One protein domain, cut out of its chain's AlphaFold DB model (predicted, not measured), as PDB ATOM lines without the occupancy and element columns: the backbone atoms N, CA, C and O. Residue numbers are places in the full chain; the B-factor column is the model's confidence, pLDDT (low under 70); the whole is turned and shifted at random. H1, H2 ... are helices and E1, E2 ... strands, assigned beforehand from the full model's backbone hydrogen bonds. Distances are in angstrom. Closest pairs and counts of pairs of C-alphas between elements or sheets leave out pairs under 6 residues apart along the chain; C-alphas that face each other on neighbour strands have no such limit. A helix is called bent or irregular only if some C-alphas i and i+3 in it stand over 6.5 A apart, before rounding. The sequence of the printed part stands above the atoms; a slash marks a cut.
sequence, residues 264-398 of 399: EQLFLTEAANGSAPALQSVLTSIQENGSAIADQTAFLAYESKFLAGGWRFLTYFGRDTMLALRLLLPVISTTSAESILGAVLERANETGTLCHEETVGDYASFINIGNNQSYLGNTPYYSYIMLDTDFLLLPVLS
ATOM      1  N   GLU A 264     247.332 198.617 420.187       85.38
ATOM      2  CA  GLU A 264     247.380 197.621 419.116       85.38
ATOM      3  C   GLU A 264     246.775 198.164 417.814       85.38
ATOM      4  O   GLU A 264     247.158 197.744 416.727       85.38
ATOM      5  N   GLN A 265     245.844 199.117 417.921       90.00
ATOM      6  CA  GLN A 265     245.262 199.830 416.782       90.00
ATOM      7  C   GLN A 265     246.000 201.136 416.479       90.00
ATOM      8  O   GLN A 265     245.793 201.718 415.415       90.00
ATOM      9  N   LEU A 266     246.842 201.620 417.394       92.25
ATOM     10  CA  LEU A 266     247.544 202.891 417.250       92.25
ATOM     11  C   LEU A 266     248.743 202.786 416.301       92.25
ATOM     12  O   LEU A 266     248.902 203.606 415.396       92.25
ATOM     13  N   PHE A 267     249.575 201.765 416.493       92.94
ATOM     14  CA  PHE A 267     250.814 201.568 415.741       92.94
ATOM     15  C   PHE A 267     250.761 200.311 414.878       92.94
ATOM     16  O   PHE A 267     250.025 199.370 415.163       92.94
ATOM     17  N   LEU A 268     251.583 200.278 413.833       92.31
ATOM     18  CA  LEU A 268     251.848 199.060 413.080       92.31
ATOM     19  C   LEU A 268     252.467 198.001 414.003       92.31
ATOM     20  O   LEU A 268     253.319 198.292 414.846       92.31
ATOM     21  N   THR A 269     252.058 196.751 413.822       89.12
ATOM     22  CA  THR A 269     252.630 195.605 414.543       89.12
ATOM     23  C   THR A 269     253.836 195.015 413.815       89.12
ATOM     24  O   THR A 269     254.716 194.425 414.438       89.12
ATOM     25  N   GLU A 270     253.901 195.196 412.500       88.31
ATOM     26  CA  GLU A 270     254.961 194.687 411.636       88.31
ATOM     27  C   GLU A 270     255.251 195.658 410.493       88.31
ATOM     28  O   GLU A 270     254.385 196.421 410.057       88.31
ATOM     29  N   ALA A 271     256.495 195.651 410.025       89.50
ATOM     30  CA  ALA A 271     256.892 196.438 408.873       89.50
ATOM     31  C   ALA A 271     256.440 195.746 407.577       89.50
ATOM     32  O   ALA A 271     256.437 194.519 407.477       89.50
ATOM     33  N   ALA A 272     256.109 196.532 406.552       87.38
ATOM     34  CA  ALA A 272     255.771 195.986 405.244       87.38
ATOM     35  C   ALA A 272     256.959 195.227 404.616       87.38
ATOM     36  O   ALA A 272     258.135 195.501 404.882       87.38
ATOM     37  N   ASN A 273     256.657 194.284 403.721       83.50
ATOM     38  CA  ASN A 273     257.688 193.550 402.989       83.50
ATOM     39  C   ASN A 273     258.608 194.509 402.218       83.50
ATOM     40  O   ASN A 273     258.150 195.297 401.392       83.50
ATOM     41  N   GLY A 274     259.917 194.406 402.462       83.00
ATOM     42  CA  GLY A 274     260.929 195.265 401.840       83.00
ATOM     43  C   GLY A 274     261.239 196.558 402.603       83.00
ATOM     44  O   GLY A 274     262.090 197.323 402.151       83.00
ATOM     45  N   SER A 275     260.610 196.804 403.759       87.94
ATOM     46  CA  SER A 275     260.981 197.908 404.649       87.94
ATOM     47  C   SER A 275     262.394 197.744 405.226       87.94
ATOM     48  O   SER A 275     262.921 196.637 405.367       87.94
ATOM     49  N   ALA A 276     263.018 198.867 405.595       89.75
ATOM     50  CA  ALA A 276     264.331 198.860 406.229       89.75
ATOM     51  C   ALA A 276     264.293 198.079 407.562       89.75
ATOM     52  O   ALA A 276     263.387 198.317 408.363       89.75
ATOM     53  N   PRO A 277     265.298 197.235 407.872       90.38
ATOM     54  CA  PRO A 277     265.338 196.473 409.127       90.38
ATOM     55  C   PRO A 277     265.197 197.335 410.390       90.38
ATOM     56  O   PRO A 277     264.631 196.895 411.385       90.38
ATOM     57  N   ALA A 278     265.669 198.586 410.338       93.25
ATOM     58  CA  ALA A 278     265.540 199.541 411.434       93.25
ATOM     59  C   ALA A 278     264.077 199.840 411.807       93.25
ATOM     60  O   ALA A 278     263.791 200.011 412.988       93.25
ATOM     61  N   LEU A 279     263.154 199.864 410.835       92.69
ATOM     62  CA  LEU A 279     261.733 200.089 411.108       92.69
ATOM     63  C   LEU A 279     261.158 198.942 411.940       92.69
ATOM     64  O   LEU A 279     260.506 199.193 412.948       92.69
ATOM     65  N   GLN A 280     261.467 197.694 411.579       91.94
ATOM     66  CA  GLN A 280     261.018 196.539 412.353       91.94
ATOM     67  C   GLN A 280     261.539 196.596 413.796       91.94
ATOM     68  O   GLN A 280     260.775 196.356 414.724       91.94
ATOM     69  N   SER A 281     262.801 196.992 414.004       91.56
ATOM     70  CA  SER A 281     263.349 197.181 415.355       91.56
ATOM     71  C   SER A 281     262.608 198.257 416.155       91.56
ATOM     72  O   SER A 281     262.406 198.089 417.359       91.56
ATOM     73  N   VAL A 282     262.195 199.356 415.513       91.88
ATOM     74  CA  VAL A 282     261.393 200.410 416.157       91.88
ATOM     75  C   VAL A 282     260.007 199.884 416.524       91.88
ATOM     76  O   VAL A 282     259.594 200.063 417.666       91.88
ATOM     77  N   LEU A 283     259.319 199.190 415.612       91.69
ATOM     78  CA  LEU A 283     257.996 198.619 415.882       91.69
ATOM     79  C   LEU A 283     258.053 197.596 417.020       91.69
ATOM     80  O   LEU A 283     257.294 197.711 417.976       91.69
ATOM     81  N   THR A 284     259.017 196.673 417.003       90.31
ATOM     82  CA  THR A 284     259.242 195.741 418.120       90.31
ATOM     83  C   THR A 284     259.522 196.490 419.426       90.31
ATOM     84  O   THR A 284     258.958 196.152 420.464       90.31
ATOM     85  N   SER A 285     260.317 197.566 419.384       89.62
ATOM     86  CA  SER A 285     260.581 198.387 420.573       89.62
ATOM     87  C   SER A 285     259.319 199.060 421.110       89.62
ATOM     88  O   SER A 285     259.169 199.115 422.324       89.62
ATOM     89  N   ILE A 286     258.418 199.542 420.247       89.25
ATOM     90  CA  ILE A 286     257.121 200.113 420.647       89.25
ATOM     91  C   ILE A 286     256.262 199.053 421.342       89.25
ATOM     92  O   ILE A 286     255.720 199.327 422.410       89.25
ATOM     93  N   GLN A 287     256.175 197.849 420.769       84.81
ATOM     94  CA  GLN A 287     255.324 196.775 421.290       84.81
ATOM     95  C   GLN A 287     255.843 196.192 422.615       84.81
ATOM     96  O   GLN A 287     255.059 195.897 423.512       84.81
ATOM     97  N   GLU A 288     257.160 196.044 422.763       85.00
ATOM     98  CA  GLU A 288     257.763 195.414 423.943       85.00
ATOM     99  C   GLU A 288     258.115 196.446 425.022       85.00
ATOM    100  O   GLU A 288     257.530 196.474 426.106       85.00
ATOM    101  N   ASN A 289     259.074 197.323 424.714       76.88
ATOM    102  CA  ASN A 289     259.715 198.214 425.686       76.88
ATOM    103  C   ASN A 289     259.016 199.578 425.808       76.88
ATOM    104  O   ASN A 289     259.164 200.271 426.812       76.88
ATOM    105  N   GLY A 290     258.277 199.980 424.773       79.31
ATOM    106  CA  GLY A 290     257.580 201.257 424.655       79.31
ATOM    107  C   GLY A 290     256.096 201.186 424.999       79.31
ATOM    108  O   GLY A 290     255.416 202.204 424.891       79.31
ATOM    109  N   SER A 291     255.600 200.028 425.435       82.12
ATOM    110  CA  SER A 291     254.178 199.766 425.680       82.12
ATOM    111  C   SER A 291     253.534 200.793 426.620       82.12
ATOM    112  O   SER A 291     252.459 201.298 426.321       82.12
ATOM    113  N   ALA A 292     254.235 201.231 427.670       88.25
ATOM    114  CA  ALA A 292     253.746 202.280 428.572       88.25
ATOM    115  C   ALA A 292     253.605 203.668 427.907       88.25
ATOM    116  O   ALA A 292     252.706 204.434 428.252       88.25
ATOM    117  N   ILE A 293     254.489 204.020 426.968       89.19
ATOM    118  CA  ILE A 293     254.394 205.274 426.195       89.19
ATOM    119  C   ILE A 293     253.307 205.139 425.122       89.19
ATOM    120  O   ILE A 293     252.584 206.099 424.841       89.19
ATOM    121  N   ALA A 294     253.159 203.947 424.545       90.44
ATOM    122  CA  ALA A 294     252.087 203.645 423.613       90.44
ATOM    123  C   ALA A 294     250.714 203.774 424.287       90.44
ATOM    124  O   ALA A 294     249.848 204.436 423.729       90.44
ATOM    125  N   ASP A 295     250.552 203.267 425.512       91.50
ATOM    126  CA  ASP A 295     249.334 203.417 426.321       91.50
ATOM    127  C   ASP A 295     249.038 204.896 426.631       91.50
ATOM    128  O   ASP A 295     247.907 205.367 426.489       91.50
ATOM    129  N   GLN A 296     250.072 205.674 426.975       92.38
ATOM    130  CA  GLN A 296     249.946 207.126 427.161       92.38
ATOM    131  C   GLN A 296     249.490 207.843 425.889       92.38
ATOM    132  O   GLN A 296     248.665 208.753 425.954       92.38
ATOM    133  N   THR A 297     250.004 207.430 424.732       93.25
ATOM    134  CA  THR A 297     249.610 207.999 423.437       93.25
ATOM    135  C   THR A 297     248.195 207.554 423.053       93.25
ATOM    136  O   THR A 297     247.404 208.364 422.572       93.25
ATOM    137  N   ALA A 298     247.828 206.304 423.346       94.44
ATOM    138  CA  ALA A 298     246.505 205.737 423.103       94.44
ATOM    139  C   ALA A 298     245.394 206.458 423.886       94.44
ATOM    140  O   ALA A 298     244.259 206.559 423.414       94.44
ATOM    141  N   PHE A 299     245.709 207.063 425.040       95.56
ATOM    142  CA  PHE A 299     244.760 207.927 425.752       95.56
ATOM    143  C   PHE A 299     244.271 209.124 424.908       95.56
ATOM    144  O   PHE A 299     243.149 209.612 425.089       95.56
ATOM    145  N   LEU A 300     245.092 209.588 423.965       96.19
ATOM    146  CA  LEU A 300     244.791 210.717 423.083       96.19
ATOM    147  C   LEU A 300     244.179 210.286 421.743       96.19
ATOM    148  O   LEU A 300     243.733 211.144 420.984       96.19
ATOM    149  N   ALA A 301     244.143 208.985 421.457       95.69
ATOM    150  CA  ALA A 301     243.693 208.430 420.191       95.69
ATOM    151  C   ALA A 301     242.253 207.907 420.293       95.69
ATOM    152  O   ALA A 301     241.941 207.069 421.144       95.69
ATOM    153  N   TYR A 302     241.384 208.398 419.411       95.06
ATOM    154  CA  TYR A 302     239.996 207.960 419.277       95.06
ATOM    155  C   TYR A 302     239.658 207.792 417.798       95.06
ATOM    156  O   TYR A 302     240.220 208.487 416.951       95.06
ATOM    157  N   GLU A 303     238.704 206.914 417.495       93.50
ATOM    158  CA  GLU A 303     238.297 206.603 416.117       93.50
ATOM    159  C   GLU A 303     237.838 207.846 415.343       93.50
ATOM    160  O   GLU A 303     238.086 207.981 414.150       93.50
ATOM    161  N   SER A 304     237.193 208.795 416.027       92.25
ATOM    162  CA  SER A 304     236.668 210.005 415.388       92.25
ATOM    163  C   SER A 304     237.671 211.156 415.294       92.25
ATOM    164  O   SER A 304     237.400 212.125 414.591       92.25
ATOM    165  N   LYS A 305     238.734 211.153 416.118       94.31
ATOM    166  CA  LYS A 305     239.736 212.236 416.210       94.31
ATOM    167  C   LYS A 305     240.857 211.911 417.191       94.31
ATOM    168  O   LYS A 305     240.663 211.187 418.162       94.31
ATOM    169  N   PHE A 306     241.993 212.578 417.024       96.31
ATOM    170  CA  PHE A 306     243.031 212.633 418.052       96.31
ATOM    171  C   PHE A 306     242.895 213.917 418.880       96.31
ATOM    172  O   PHE A 306     242.427 214.949 418.394       96.31
ATOM    173  N   LEU A 307     243.279 213.836 420.153       96.56
ATOM    174  CA  LEU A 307     243.331 214.971 421.068       96.56
ATOM    175  C   LEU A 307     244.737 215.568 421.076       96.56
ATOM    176  O   LEU A 307     245.729 214.844 421.022       96.56
ATOM    177  N   ALA A 308     244.827 216.889 421.202       96.00
ATOM    178  CA  ALA A 308     246.103 217.598 421.170       96.00
ATOM    179  C   ALA A 308     246.970 217.361 422.420       96.00
ATOM    180  O   ALA A 308     248.186 217.542 422.389       96.00
ATOM    181  N   GLY A 309     246.363 216.947 423.533       95.31
ATOM    182  CA  GLY A 309     247.095 216.574 424.734       95.31
ATOM    183  C   GLY A 309     246.186 216.134 425.873       95.31
ATOM    184  O   GLY A 309     244.989 215.918 425.692       95.31
ATOM    185  N   GLY A 310     246.778 216.019 427.065       94.44
ATOM    186  CA  GLY A 310     246.045 215.749 428.303       94.44
ATOM    187  C   GLY A 310     245.103 216.894 428.685       94.44
ATOM    188  O   GLY A 310     244.782 217.752 427.870       94.44
ATOM    189  N   TRP A 311     244.687 216.957 429.947       94.94
ATOM    190  CA  TRP A 311     243.562 217.777 430.395       94.94
ATOM    191  C   TRP A 311     243.594 219.231 429.895       94.94
ATOM    192  O   TRP A 311     242.558 219.759 429.555       94.94
ATOM    193  N   ARG A 312     244.742 219.901 429.746       92.81
ATOM    194  CA  ARG A 312     244.758 221.275 429.197       92.81
ATOM    195  C   ARG A 312     244.268 221.372 427.745       92.81
ATOM    196  O   ARG A 312     243.654 222.364 427.374       92.81
ATOM    197  N   PHE A 313     244.526 220.361 426.927       95.00
ATOM    198  CA  PHE A 313     244.262 220.359 425.487       95.00
ATOM    199  C   PHE A 313     243.463 219.118 425.072       95.00
ATOM    200  O   PHE A 313     243.696 218.538 424.016       95.00
ATOM    201  N   LEU A 314     242.509 218.716 425.917       94.62
ATOM    202  CA  LEU A 314     241.710 217.493 425.783       94.62
ATOM    203  C   LEU A 314     240.602 217.615 424.714       94.62
ATOM    204  O   LEU A 314     239.432 217.317 424.955       94.62
ATOM    205  N   THR A 315     240.966 218.141 423.548       94.88
ATOM    206  CA  THR A 315     240.124 218.354 422.367       94.88
ATOM    207  C   THR A 315     240.998 218.337 421.107       94.88
ATOM    208  O   THR A 315     242.224 218.234 421.188       94.88
ATOM    209  N   TYR A 316     240.376 218.424 419.937       96.44
ATOM    210  CA  TYR A 316     241.068 218.456 418.654       96.44
ATOM    211  C   TYR A 316     241.749 219.809 418.395       96.44
ATOM    212  O   TYR A 316     241.118 220.864 418.524       96.44
ATOM    213  N   PHE A 317     243.011 219.752 417.960       97.19
ATOM    214  CA  PHE A 317     243.723 220.863 417.324       97.19
ATOM    215  C   PHE A 317     244.288 220.395 415.983       97.19
ATOM    216  O   PHE A 317     245.094 219.462 415.948       97.19
ATOM    217  N   GLY A 318     243.888 221.026 414.879       96.25
ATOM    218  CA  GLY A 318     244.199 220.529 413.537       96.25
ATOM    219  C   GLY A 318     245.679 220.576 413.199       96.25
ATOM    220  O   GLY A 318     246.229 219.600 412.692       96.25
ATOM    221  N   ARG A 319     246.346 221.670 413.569       95.38
ATOM    222  CA  ARG A 319     247.793 221.835 413.405       95.38
ATOM    223  C   ARG A 319     248.567 220.733 414.128       95.38
ATOM    224  O   ARG A 319     249.345 220.013 413.510       95.38
ATOM    225  N   ASP A 320     248.328 220.597 415.425       96.06
ATOM    226  CA  ASP A 320     249.009 219.655 416.312       96.06
ATOM    227  C   ASP A 320     248.771 218.210 415.862       96.06
ATOM    228  O   ASP A 320     249.706 217.418 415.779       96.06
ATOM    229  N   THR A 321     247.536 217.903 415.466       94.88
ATOM    230  CA  THR A 321     247.141 216.583 414.971       94.88
ATOM    231  C   THR A 321     247.834 216.233 413.647       94.88
ATOM    232  O   THR A 321     248.357 215.128 413.500       94.88
ATOM    233  N   MET A 322     247.904 217.163 412.687       96.12
ATOM    234  CA  MET A 322     248.595 216.930 411.410       96.12
ATOM    235  C   MET A 322     250.116 216.828 411.574       96.12
ATOM    236  O   MET A 322     250.749 216.003 410.917       96.12
ATOM    237  N   LEU A 323     250.711 217.618 412.474       95.88
ATOM    238  CA  LEU A 323     252.131 217.493 412.817       95.88
ATOM    239  C   LEU A 323     252.429 216.147 413.487       95.88
ATOM    240  O   LEU A 323     253.408 215.495 413.125       95.88
ATOM    241  N   ALA A 324     251.580 215.712 414.422       95.44
ATOM    242  CA  ALA A 324     251.702 214.408 415.064       95.44
ATOM    243  C   ALA A 324     251.608 213.276 414.036       95.44
ATOM    244  O   ALA A 324     252.480 212.409 414.017       95.44
ATOM    245  N   LEU A 325     250.625 213.324 413.127       95.81
ATOM    246  CA  LEU A 325     250.531 212.358 412.034       95.81
ATOM    247  C   LEU A 325     251.810 212.353 411.203       95.81
ATOM    248  O   LEU A 325     252.405 211.295 411.041       95.81
ATOM    249  N   ARG A 326     252.295 213.517 410.747       95.00
ATOM    250  CA  ARG A 326     253.515 213.600 409.928       95.00
ATOM    251  C   ARG A 326     254.715 212.916 410.586       95.00
ATOM    252  O   ARG A 326     255.464 212.224 409.907       95.00
ATOM    253  N   LEU A 327     254.896 213.114 411.891       94.06
ATOM    254  CA  LEU A 327     255.986 212.505 412.658       94.06
ATOM    255  C   LEU A 327     255.801 210.995 412.853       94.06
ATOM    256  O   LEU A 327     256.790 210.270 412.961       94.06
ATOM    257  N   LEU A 328     254.552 210.532 412.912       94.12
ATOM    258  CA  LEU A 328     254.207 209.145 413.200       94.12
ATOM    259  C   LEU A 328     253.936 208.298 411.953       94.12
ATOM    260  O   LEU A 328     253.902 207.081 412.094       94.12
ATOM    261  N   LEU A 329     253.808 208.880 410.754       93.00
ATOM    262  CA  LEU A 329     253.549 208.164 409.491       93.00
ATOM    263  C   LEU A 329     254.362 206.865 409.310       93.00
ATOM    264  O   LEU A 329     253.770 205.874 408.890       93.00
ATOM    265  N   PRO A 330     255.665 206.794 409.666       91.62
ATOM    266  CA  PRO A 330     256.427 205.555 409.504       91.62
ATOM    267  C   PRO A 330     255.970 204.391 410.395       91.62
ATOM    268  O   PRO A 330     256.304 203.247 410.104       91.62
ATOM    269  N   VAL A 331     255.279 204.669 411.506       93.50
ATOM    270  CA  VAL A 331     254.949 203.688 412.555       93.50
ATOM    271  C   VAL A 331     253.464 203.622 412.908       93.50
ATOM    272  O   VAL A 331     253.045 202.668 413.557       93.50
ATOM    273  N   ILE A 332     252.668 204.622 412.534       94.56
ATOM    274  CA  ILE A 332     251.237 204.701 412.833       94.56
ATOM    275  C   ILE A 332     250.450 203.729 411.955       94.56
ATOM    276  O   ILE A 332     250.791 203.505 410.794       94.56
ATOM    277  N   SER A 333     249.384 203.144 412.498       94.56
ATOM    278  CA  SER A 333     248.508 202.284 411.705       94.56
ATOM    279  C   SER A 333     247.703 203.090 410.678       94.56
ATOM    280  O   SER A 333     247.432 204.280 410.865       94.56
ATOM    281  N   THR A 334     247.243 202.421 409.618       93.50
ATOM    282  CA  THR A 334     246.323 203.021 408.641       93.50
ATOM    283  C   THR A 334     245.038 203.507 409.311       93.50
ATOM    284  O   THR A 334     244.640 204.641 409.078       93.50
ATOM    285  N   THR A 335     244.450 202.714 410.212       93.25
ATOM    286  CA  THR A 335     243.248 203.094 410.974       93.25
ATOM    287  C   THR A 335     243.443 204.406 411.733       93.25
ATOM    288  O   THR A 335     242.585 205.288 411.707       93.25
ATOM    289  N   SER A 336     244.591 204.566 412.392       95.50
ATOM    290  CA  SER A 336     244.904 205.779 413.148       95.50
ATOM    291  C   SER A 336     245.178 206.976 412.236       95.50
ATOM    292  O   SER A 336     244.710 208.080 412.516       95.50
ATOM    293  N   ALA A 337     245.876 206.772 411.115       96.00
ATOM    294  CA  ALA A 337     246.080 207.814 410.110       96.00
ATOM    295  C   ALA A 337     244.752 208.285 409.489       96.00
ATOM    296  O   ALA A 337     244.530 209.488 409.355       96.00
ATOM    297  N   GLU A 338     243.845 207.360 409.170       95.00
ATOM    298  CA  GLU A 338     242.503 207.658 408.661       95.00
ATOM    299  C   GLU A 338     241.646 208.386 409.698       95.00
ATOM    300  O   GLU A 338     240.990 209.364 409.348       95.00
ATOM    301  N   SER A 339     241.711 207.989 410.973       95.75
ATOM    302  CA  SER A 339     241.017 208.684 412.071       95.75
ATOM    303  C   SER A 339     241.458 210.150 412.167       95.75
ATOM    304  O   SER A 339     240.642 211.058 412.330       95.75
ATOM    305  N   ILE A 340     242.762 210.410 412.016       96.62
ATOM    306  CA  ILE A 340     243.315 211.767 411.996       96.62
ATOM    307  C   ILE A 340     242.852 212.544 410.757       96.62
ATOM    308  O   ILE A 340     242.351 213.664 410.885       96.62
ATOM    309  N   LEU A 341     243.040 211.987 409.558       96.56
ATOM    310  CA  LEU A 341     242.713 212.675 408.308       96.56
ATOM    311  C   LEU A 341     241.208 212.927 408.180       96.56
ATOM    312  O   LEU A 341     240.810 214.024 407.794       96.56
ATOM    313  N   GLY A 342     240.378 211.958 408.570       96.00
ATOM    314  CA  GLY A 342     238.930 212.108 408.666       96.00
ATOM    315  C   GLY A 342     238.560 213.277 409.573       96.00
ATOM    316  O   GLY A 342     237.859 214.188 409.139       96.00
ATOM    317  N   ALA A 343     239.140 213.339 410.776       95.88
ATOM    318  CA  ALA A 343     238.879 214.429 411.711       95.88
ATOM    319  C   ALA A 343     239.257 215.816 411.167       95.88
ATOM    320  O   ALA A 343     238.562 216.792 411.467       95.88
ATOM    321  N   VAL A 344     240.343 215.911 410.389       96.81
ATOM    322  CA  VAL A 344     240.768 217.146 409.707       96.81
ATOM    323  C   VAL A 344     239.768 217.554 408.630       96.81
ATOM    324  O   VAL A 344     239.345 218.710 408.601       96.81
ATOM    325  N   LEU A 345     239.373 216.618 407.767       95.75
ATOM    326  CA  LEU A 345     238.483 216.894 406.640       95.75
ATOM    327  C   LEU A 345     237.054 217.219 407.091       95.75
ATOM    328  O   LEU A 345     236.450 218.146 406.561       95.75
ATOM    329  N   GLU A 346     236.530 216.526 408.103       94.88
ATOM    330  CA  GLU A 346     235.192 216.771 408.666       94.88
ATOM    331  C   GLU A 346     235.031 218.168 409.276       94.88
ATOM    332  O   GLU A 346     233.914 218.667 409.400       94.88
ATOM    333  N   ARG A 347     236.141 218.799 409.675       95.31
ATOM    334  CA  ARG A 347     236.159 220.116 410.327       95.31
ATOM    335  C   ARG A 347     236.582 221.236 409.382       95.31
ATOM    336  O   ARG A 347     236.700 222.386 409.814       95.31
ATOM    337  N   ALA A 348     236.822 220.933 408.108       95.75
ATOM    338  CA  ALA A 348     237.032 221.960 407.101       95.75
ATOM    339  C   ALA A 348     235.747 222.780 406.908       95.75
ATOM    340  O   ALA A 348     234.639 222.247 406.971       95.75
ATOM    341  N   ASN A 349     235.879 224.086 406.687       94.44
ATOM    342  CA  ASN A 349     234.724 224.920 406.359       94.44
ATOM    343  C   ASN A 349     234.342 224.798 404.868       94.44
ATOM    344  O   ASN A 349     235.016 224.141 404.076       94.44
ATOM    345  N   GLU A 350     233.286 225.504 404.461       94.12
ATOM    346  CA  GLU A 350     232.785 225.510 403.077       94.12
ATOM    347  C   GLU A 350     233.809 226.004 402.035       94.12
ATOM    348  O   GLU A 350     233.674 225.702 400.851       94.12
ATOM    349  N   THR A 351     234.843 226.747 402.450       93.31
ATOM    350  CA  THR A 351     235.924 227.218 401.568       93.31
ATOM    351  C   THR A 351     237.127 226.274 401.531       93.31
ATOM    352  O   THR A 351     238.070 226.533 400.787       93.31
ATOM    353  N   GLY A 352     237.114 225.196 402.320       92.25
ATOM    354  CA  GLY A 352     238.221 224.249 402.458       92.25
ATOM    355  C   GLY A 352     239.305 224.669 403.459       92.25
ATOM    356  O   GLY A 352     240.339 224.012 403.523       92.25
ATOM    357  N   THR A 353     239.091 225.735 404.236       95.25
ATOM    358  CA  THR A 353     239.993 226.131 405.330       95.25
ATOM    359  C   THR A 353     239.861 225.137 406.476       95.25
ATOM    360  O   THR A 353     238.751 224.759 406.859       95.25
ATOM    361  N   LEU A 354     240.990 224.726 407.038       95.94
ATOM    362  CA  LEU A 354     241.081 223.696 408.059       95.94
ATOM    363  C   LEU A 354     240.944 224.289 409.461       95.94
ATOM    364  O   LEU A 354     241.514 225.328 409.794       95.94
ATOM    365  N   CYS A 355     240.183 223.595 410.304       96.75
ATOM    366  CA  CYS A 355     239.952 224.000 411.684       96.75
ATOM    367  C   CYS A 355     241.249 223.947 412.506       96.75
ATOM    368  O   CYS A 355     241.900 222.908 412.612       96.75
ATOM    369  N   HIS A 356     241.578 225.052 413.170       96.44
ATOM    370  CA  HIS A 356     242.674 225.144 414.126       96.44
ATOM    371  C   HIS A 356     242.350 224.447 415.451       96.44
ATOM    372  O   HIS A 356     243.127 223.607 415.891       96.44
ATOM    373  N   GLU A 357     241.221 224.786 416.076       95.50
ATOM    374  CA  GLU A 357     240.794 224.276 417.387       95.50
ATOM    375  C   GLU A 357     239.292 223.995 417.349       95.50
ATOM    376  O   GLU A 357     238.499 224.843 416.927       95.50
ATOM    377  N   GLU A 358     238.908 222.815 417.827       94.94
ATOM    378  CA  GLU A 358     237.514 222.469 418.073       94.94
ATOM    379  C   GLU A 358     237.154 222.756 419.534       94.94
ATOM    380  O   GLU A 358     237.708 222.172 420.470       94.94
ATOM    381  N   THR A 359     236.149 223.600 419.723       94.94
ATOM    382  CA  THR A 359     235.483 223.792 421.010       94.94
ATOM    383  C   THR A 359     234.219 222.939 421.056       94.94
ATOM    384  O   THR A 359     233.351 223.080 420.199       94.94
ATOM    385  N   VAL A 360     234.087 222.083 422.073       93.06
ATOM    386  CA  VAL A 360     232.917 221.204 422.267       93.06
ATOM    387  C   VAL A 360     232.273 221.396 423.641       93.06
ATOM    388  O   VAL A 360     232.813 222.070 424.521       93.06
ATOM    389  N   GLY A 361     231.123 220.750 423.831       91.44
ATOM    390  CA  GLY A 361     230.461 220.630 425.123       91.44
ATOM    391  C   GLY A 361     229.877 221.944 425.629       91.44
ATOM    392  O   GLY A 361     229.462 222.801 424.848       91.44
ATOM    393  N   ASP A 362     229.845 222.116 426.948       92.88
ATOM    394  CA  ASP A 362     229.235 223.297 427.566       92.88
ATOM    395  C   ASP A 362     229.892 224.612 427.119       92.88
ATOM    396  O   ASP A 362     229.225 225.624 426.896       92.88
ATOM    397  N   TYR A 363     231.210 224.590 426.908       95.00
ATOM    398  CA  TYR A 363     231.942 225.769 426.456       95.00
ATOM    399  C   TYR A 363     231.558 226.172 425.022       95.00
ATOM    400  O   TYR A 363     231.541 227.360 424.709       95.00
ATOM    401  N   ALA A 364     231.163 225.224 424.163       94.44
ATOM    402  CA  ALA A 364     230.627 225.553 422.840       94.44
ATOM    403  C   ALA A 364     229.312 226.343 422.946       94.44
ATOM    404  O   ALA A 364     229.139 227.329 422.233       94.44
ATOM    405  N   SER A 365     228.444 226.005 423.909       93.81
ATOM    406  CA  SER A 365     227.230 226.791 424.193       93.81
ATOM    407  C   SER A 365     227.558 228.232 424.568       93.81
ATOM    408  O   SER A 365     226.918 229.161 424.079       93.81
ATOM    409  N   PHE A 366     228.581 228.431 425.399       95.69
ATOM    410  CA  PHE A 366     229.045 229.764 425.773       95.69
ATOM    411  C   PHE A 366     229.535 230.574 424.562       95.69
ATOM    412  O   PHE A 366     229.126 231.724 424.392       95.69
ATOM    413  N   ILE A 367     230.342 229.968 423.685       95.50
ATOM    414  CA  ILE A 367     230.813 230.622 422.454       95.50
ATOM    415  C   ILE A 367     229.650 230.944 421.509       95.50
ATOM    416  O   ILE A 367     229.544 232.071 421.023       95.50
ATOM    417  N   ASN A 368     228.736 229.998 421.295       95.44
ATOM    418  CA  ASN A 368     227.584 230.183 420.417       95.44
ATOM    419  C   ASN A 368     226.664 231.310 420.911       95.44
ATOM    420  O   ASN A 368     226.185 232.110 420.107       95.44
ATOM    421  N   ILE A 369     226.469 231.452 422.226       95.56
ATOM    422  CA  ILE A 369     225.765 232.607 422.809       95.56
ATOM    423  C   ILE A 369     226.511 233.911 422.506       95.56
ATOM    424  O   ILE A 369     225.886 234.867 422.046       95.56
ATOM    425  N   GLY A 370     227.831 233.945 422.716       95.88
ATOM    426  CA  GLY A 370     228.667 235.114 422.419       95.88
ATOM    427  C   GLY A 370     228.611 235.552 420.949       95.88
ATOM    428  O   GLY A 370     228.687 236.743 420.658       95.88
ATOM    429  N   ASN A 371     228.383 234.606 420.035       96.38
ATOM    430  CA  ASN A 371     228.241 234.843 418.597       96.38
ATOM    431  C   ASN A 371     226.801 235.163 418.148       96.38
ATOM    432  O   ASN A 371     226.531 235.200 416.949       96.38
ATOM    433  N   ASN A 372     225.863 235.399 419.075       96.81
ATOM    434  CA  ASN A 372     224.429 235.573 418.789       96.81
ATOM    435  C   ASN A 372     223.783 234.362 418.085       96.81
ATOM    436  O   ASN A 372     222.815 234.499 417.336       96.81
ATOM    437  N   GLN A 373     224.299 233.161 418.341       95.25
ATOM    438  CA  GLN A 373     223.831 231.886 417.794       95.25
ATOM    439  C   GLN A 373     223.425 230.915 418.911       95.25
ATOM    440  O   GLN A 373     223.672 229.716 418.837       95.25
ATOM    441  N   SER A 374     222.773 231.417 419.964       92.62
ATOM    442  CA  SER A 374     222.358 230.608 421.123       92.62
ATOM    443  C   SER A 374     221.509 229.382 420.756       92.62
ATOM    444  O   SER A 374     221.563 228.370 421.451       92.62
ATOM    445  N   TYR A 375     220.777 229.438 419.638       89.75
ATOM    446  CA  TYR A 375     219.990 228.325 419.102       89.75
ATOM    447  C   TYR A 375     220.828 227.100 418.703       89.75
ATOM    448  O   TYR A 375     220.254 226.033 418.524       89.75
ATOM    449  N   LEU A 376     222.153 227.230 418.559       90.62
ATOM    450  CA  LEU A 376     223.062 226.116 418.277       90.62
ATOM    451  C   LEU A 376     223.398 225.288 419.525       90.62
ATOM    452  O   LEU A 376     223.896 224.169 419.391       90.62
ATOM    453  N   GLY A 377     223.125 225.802 420.731       90.69
ATOM    454  CA  GLY A 377     223.451 225.127 421.990       90.69
ATOM    455  C   GLY A 377     224.907 224.654 422.020       90.69
ATOM    456  O   GLY A 377     225.814 225.416 421.696       90.69
ATOM    457  N   ASN A 378     225.124 223.382 422.343       89.75
ATOM    458  CA  ASN A 378     226.440 222.747 422.436       89.75
ATOM    459  C   ASN A 378     226.999 222.237 421.095       89.75
ATOM    460  O   ASN A 378     227.934 221.434 421.105       89.75
ATOM    461  N   THR A 379     226.437 222.657 419.958       91.44
ATOM    462  CA  THR A 379     227.015 222.352 418.641       91.44
ATOM    463  C   THR A 379     228.473 222.829 418.618       91.44
ATOM    464  O   THR A 379     228.713 223.978 419.008       91.44
ATOM    465  N   PRO A 380     229.443 221.987 418.202       92.81
ATOM    466  CA  PRO A 380     230.853 222.356 418.203       92.81
ATOM    467  C   PRO A 380     231.128 223.667 417.470       92.81
ATOM    468  O   PRO A 380     230.568 223.930 416.406       92.81
ATOM    469  N   TYR A 381     232.024 224.471 418.034       94.44
ATOM    470  CA  TYR A 381     232.537 225.672 417.393       94.44
ATOM    471  C   TYR A 381     233.945 225.401 416.862       94.44
ATOM    472  O   TYR A 381     234.836 225.003 417.618       94.44
ATOM    473  N   TYR A 382     234.146 225.640 415.568       95.75
ATOM    474  CA  TYR A 382     235.424 225.463 414.885       95.75
ATOM    475  C   TYR A 382     236.101 226.813 414.667       95.75
ATOM    476  O   TYR A 382     235.543 227.722 414.053       95.75
ATOM    477  N   SER A 383     237.317 226.950 415.189       95.00
ATOM    478  CA  SER A 383     238.135 228.145 414.996       95.00
ATOM    479  C   SER A 383     239.017 227.995 413.761       95.00
ATOM    480  O   SER A 383     239.702 226.988 413.621       95.00
ATOM    481  N   TYR A 384     239.070 229.017 412.906       95.56
ATOM    482  CA  TYR A 384     239.876 229.041 411.672       95.56
ATOM    483  C   TYR A 384     240.936 230.155 411.689       95.56
ATOM    484  O   TYR A 384     241.357 230.656 410.651       95.56
ATOM    485  N   ILE A 385     241.337 230.606 412.882       92.06
ATOM    486  CA  ILE A 385     242.169 231.810 413.040       92.06
ATOM    487  C   ILE A 385     243.650 231.600 412.682       92.06
ATOM    488  O   ILE A 385     244.360 232.576 412.447       92.06
ATOM    489  N   MET A 386     244.132 230.352 412.661       89.44
ATOM    490  CA  MET A 386     245.543 230.036 412.409       89.44
ATOM    491  C   MET A 386     245.768 229.652 410.948       89.44
ATOM    492  O   MET A 386     245.440 228.538 410.535       89.44
ATOM    493  N   LEU A 387     246.379 230.574 410.198       85.56
ATOM    494  CA  LEU A 387     246.647 230.441 408.761       85.56
ATOM    495  C   LEU A 387     247.582 229.276 408.408       85.56
ATOM    496  O   LEU A 387     247.560 228.797 407.281       85.56
ATOM    497  N   ASP A 388     248.441 228.844 409.336       89.81
ATOM    498  CA  ASP A 388     249.426 227.793 409.077       89.81
ATOM    499  C   ASP A 388     248.813 226.386 409.020       89.81
ATOM    500  O   ASP A 388     249.410 225.494 408.419       89.81
ATOM    501  N   THR A 389     247.609 226.198 409.575       91.12
ATOM    502  CA  THR A 389     246.897 224.909 409.593       91.12
ATOM    503  C   THR A 389     246.694 224.361 408.176       91.12
ATOM    504  O   THR A 389     246.995 223.197 407.920       91.12
ATOM    505  N   ASP A 390     246.279 225.209 407.232       90.19
ATOM    506  CA  ASP A 390     245.991 224.819 405.844       90.19
ATOM    507  C   ASP A 390     247.222 224.265 405.110       90.19
ATOM    508  O   ASP A 390     247.120 223.362 404.277       90.19
ATOM    509  N   PHE A 391     248.412 224.771 405.440       92.31
ATOM    510  CA  PHE A 391     249.657 224.391 404.771       92.31
ATOM    511  C   PHE A 391     250.197 223.025 405.213       92.31
ATOM    512  O   PHE A 391     251.171 222.546 404.631       92.31
ATOM    513  N   LEU A 392     249.589 222.387 406.218       93.56
ATOM    514  CA  LEU A 392     250.050 221.106 406.760       93.56
ATOM    515  C   LEU A 392     249.410 219.888 406.094       93.56
ATOM    516  O   LEU A 392     250.017 218.818 406.110       93.56
ATOM    517  N   LEU A 393     248.244 220.035 405.458       93.25
ATOM    518  CA  LEU A 393     247.538 218.895 404.868       93.25
ATOM    519  C   LEU A 393     248.298 218.285 403.684       93.25
ATOM    520  O   LEU A 393     248.491 217.074 403.635       93.25
ATOM    521  N   LEU A 394     248.776 219.107 402.744       91.19
ATOM    522  CA  LEU A 394     249.488 218.599 401.565       91.19
ATOM    523  C   LEU A 394     250.788 217.852 401.923       91.19
ATOM    524  O   LEU A 394     250.968 216.750 401.410       91.19
ATOM    525  N   PRO A 395     251.666 218.367 402.812       89.69
ATOM    526  CA  PRO A 395     252.838 217.620 403.274       89.69
ATOM    527  C   PRO A 395     252.526 216.280 403.948       89.69
ATOM    528  O   PRO A 395     253.360 215.379 403.918       89.69
ATOM    529  N   VAL A 396     251.363 216.153 404.592       90.69
ATOM    530  CA  VAL A 396     250.927 214.894 405.214       90.69
ATOM    531  C   VAL A 396     250.450 213.891 404.161       90.69
ATOM    532  O   VAL A 396     250.721 212.706 404.301       90.69
ATOM    533  N   LEU A 397     249.780 214.355 403.102       88.00
ATOM    534  CA  LEU A 397     249.252 213.504 402.028       88.00
ATOM    535  C   LEU A 397     250.291 213.096 400.972       88.00
ATOM    536  O   LEU A 397     250.001 212.249 400.133       88.00
ATOM    537  N   SER A 398     251.464 213.730 400.947       83.94
ATOM    538  CA  SER A 398     252.455 213.544 399.879       83.94
ATOM    539  C   SER A 398     253.397 212.344 400.058       83.94
ATOM    540  O   SER A 398     254.411 212.297 399.361       83.94
TER     541      SER A 398
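AT A GLANCE: This is residues 264 to 398 of the 399 residues of an uncharacterized protein of Kockovaella imperatae (UniProt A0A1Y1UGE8). Three helices, H3, H4 and H6, lie side by side in the middle of an elongated model, with H1 and H2 making a corner at one end and the small two-strand sheet of E1 and E2 with H5 at the opposite end. The printed part has 135 residues with six named helices and two named strands, in the order H1 H2 H3 H4 E1 H5 E2 H6, and is mostly helix; the sheet is antiparallel. It is only just compact, close to loose, with a radius of gyration of the C-alphas of 17.1 A and spans of 57 by 30 by 19 A.

IN THESE COORDINATES: After residues 264 to 276, with no named element, H1 takes residues 277 to 288, 16.7 A, from C-alpha 277 at (265.338, 196.473, 409.127). H2 is 291 to 298, H3 318 to 328, 15.2 A, and H4 334 to 346, 17.7 A. E1 is 357 to 359, H5 361 to 370, 14.8 A, and E2 381 to 383. H6, residues 389 to 397, ends with C-alpha 397 at (249.252, 213.504, 402.028); it is only just irregular, C-alphas 391 and 394 being 6.6 A apart.

HOW THE PARTS SIT: H1 and H2 are close but not clearly touching, about perpendicular at 87 degrees; their closest C-alphas, of Ile 286 and Ala 294, are 6.8 A apart. H3 and H4, a helical hairpin, touch at a shallow tilt of 19 degrees, opposite ways; closest are the C-alphas of Gly 318 and Val 344, 6.2 A. H3 and H6 touch, the same way at a shallow 26 degrees; closest are the C-alphas of Arg 319 and Thr 389, 5.0 A. E1 and E2 are antiparallel, with N 359 and O 381 within hydrogen-bond range at 2.9 A. The closest C-alphas of H5 and E2, of Ala 364 and Tyr 381, are 5.8 A apart. In H1 to H5 every O i to N i+4 pair is within hydrogen-bond range; in H6 2 of 5 are, and 3 of 6 O i to N i+3 pairs.

THE WHOLE: The C-alphas of Pro 277 and Asn 372 are the farthest apart, 57.4 A. Residues 273 to 278 stand free, and the link from H2 to H3 is long, 19 residues. The printed part has no cut, and no printed residue is under 70 in pLDDT.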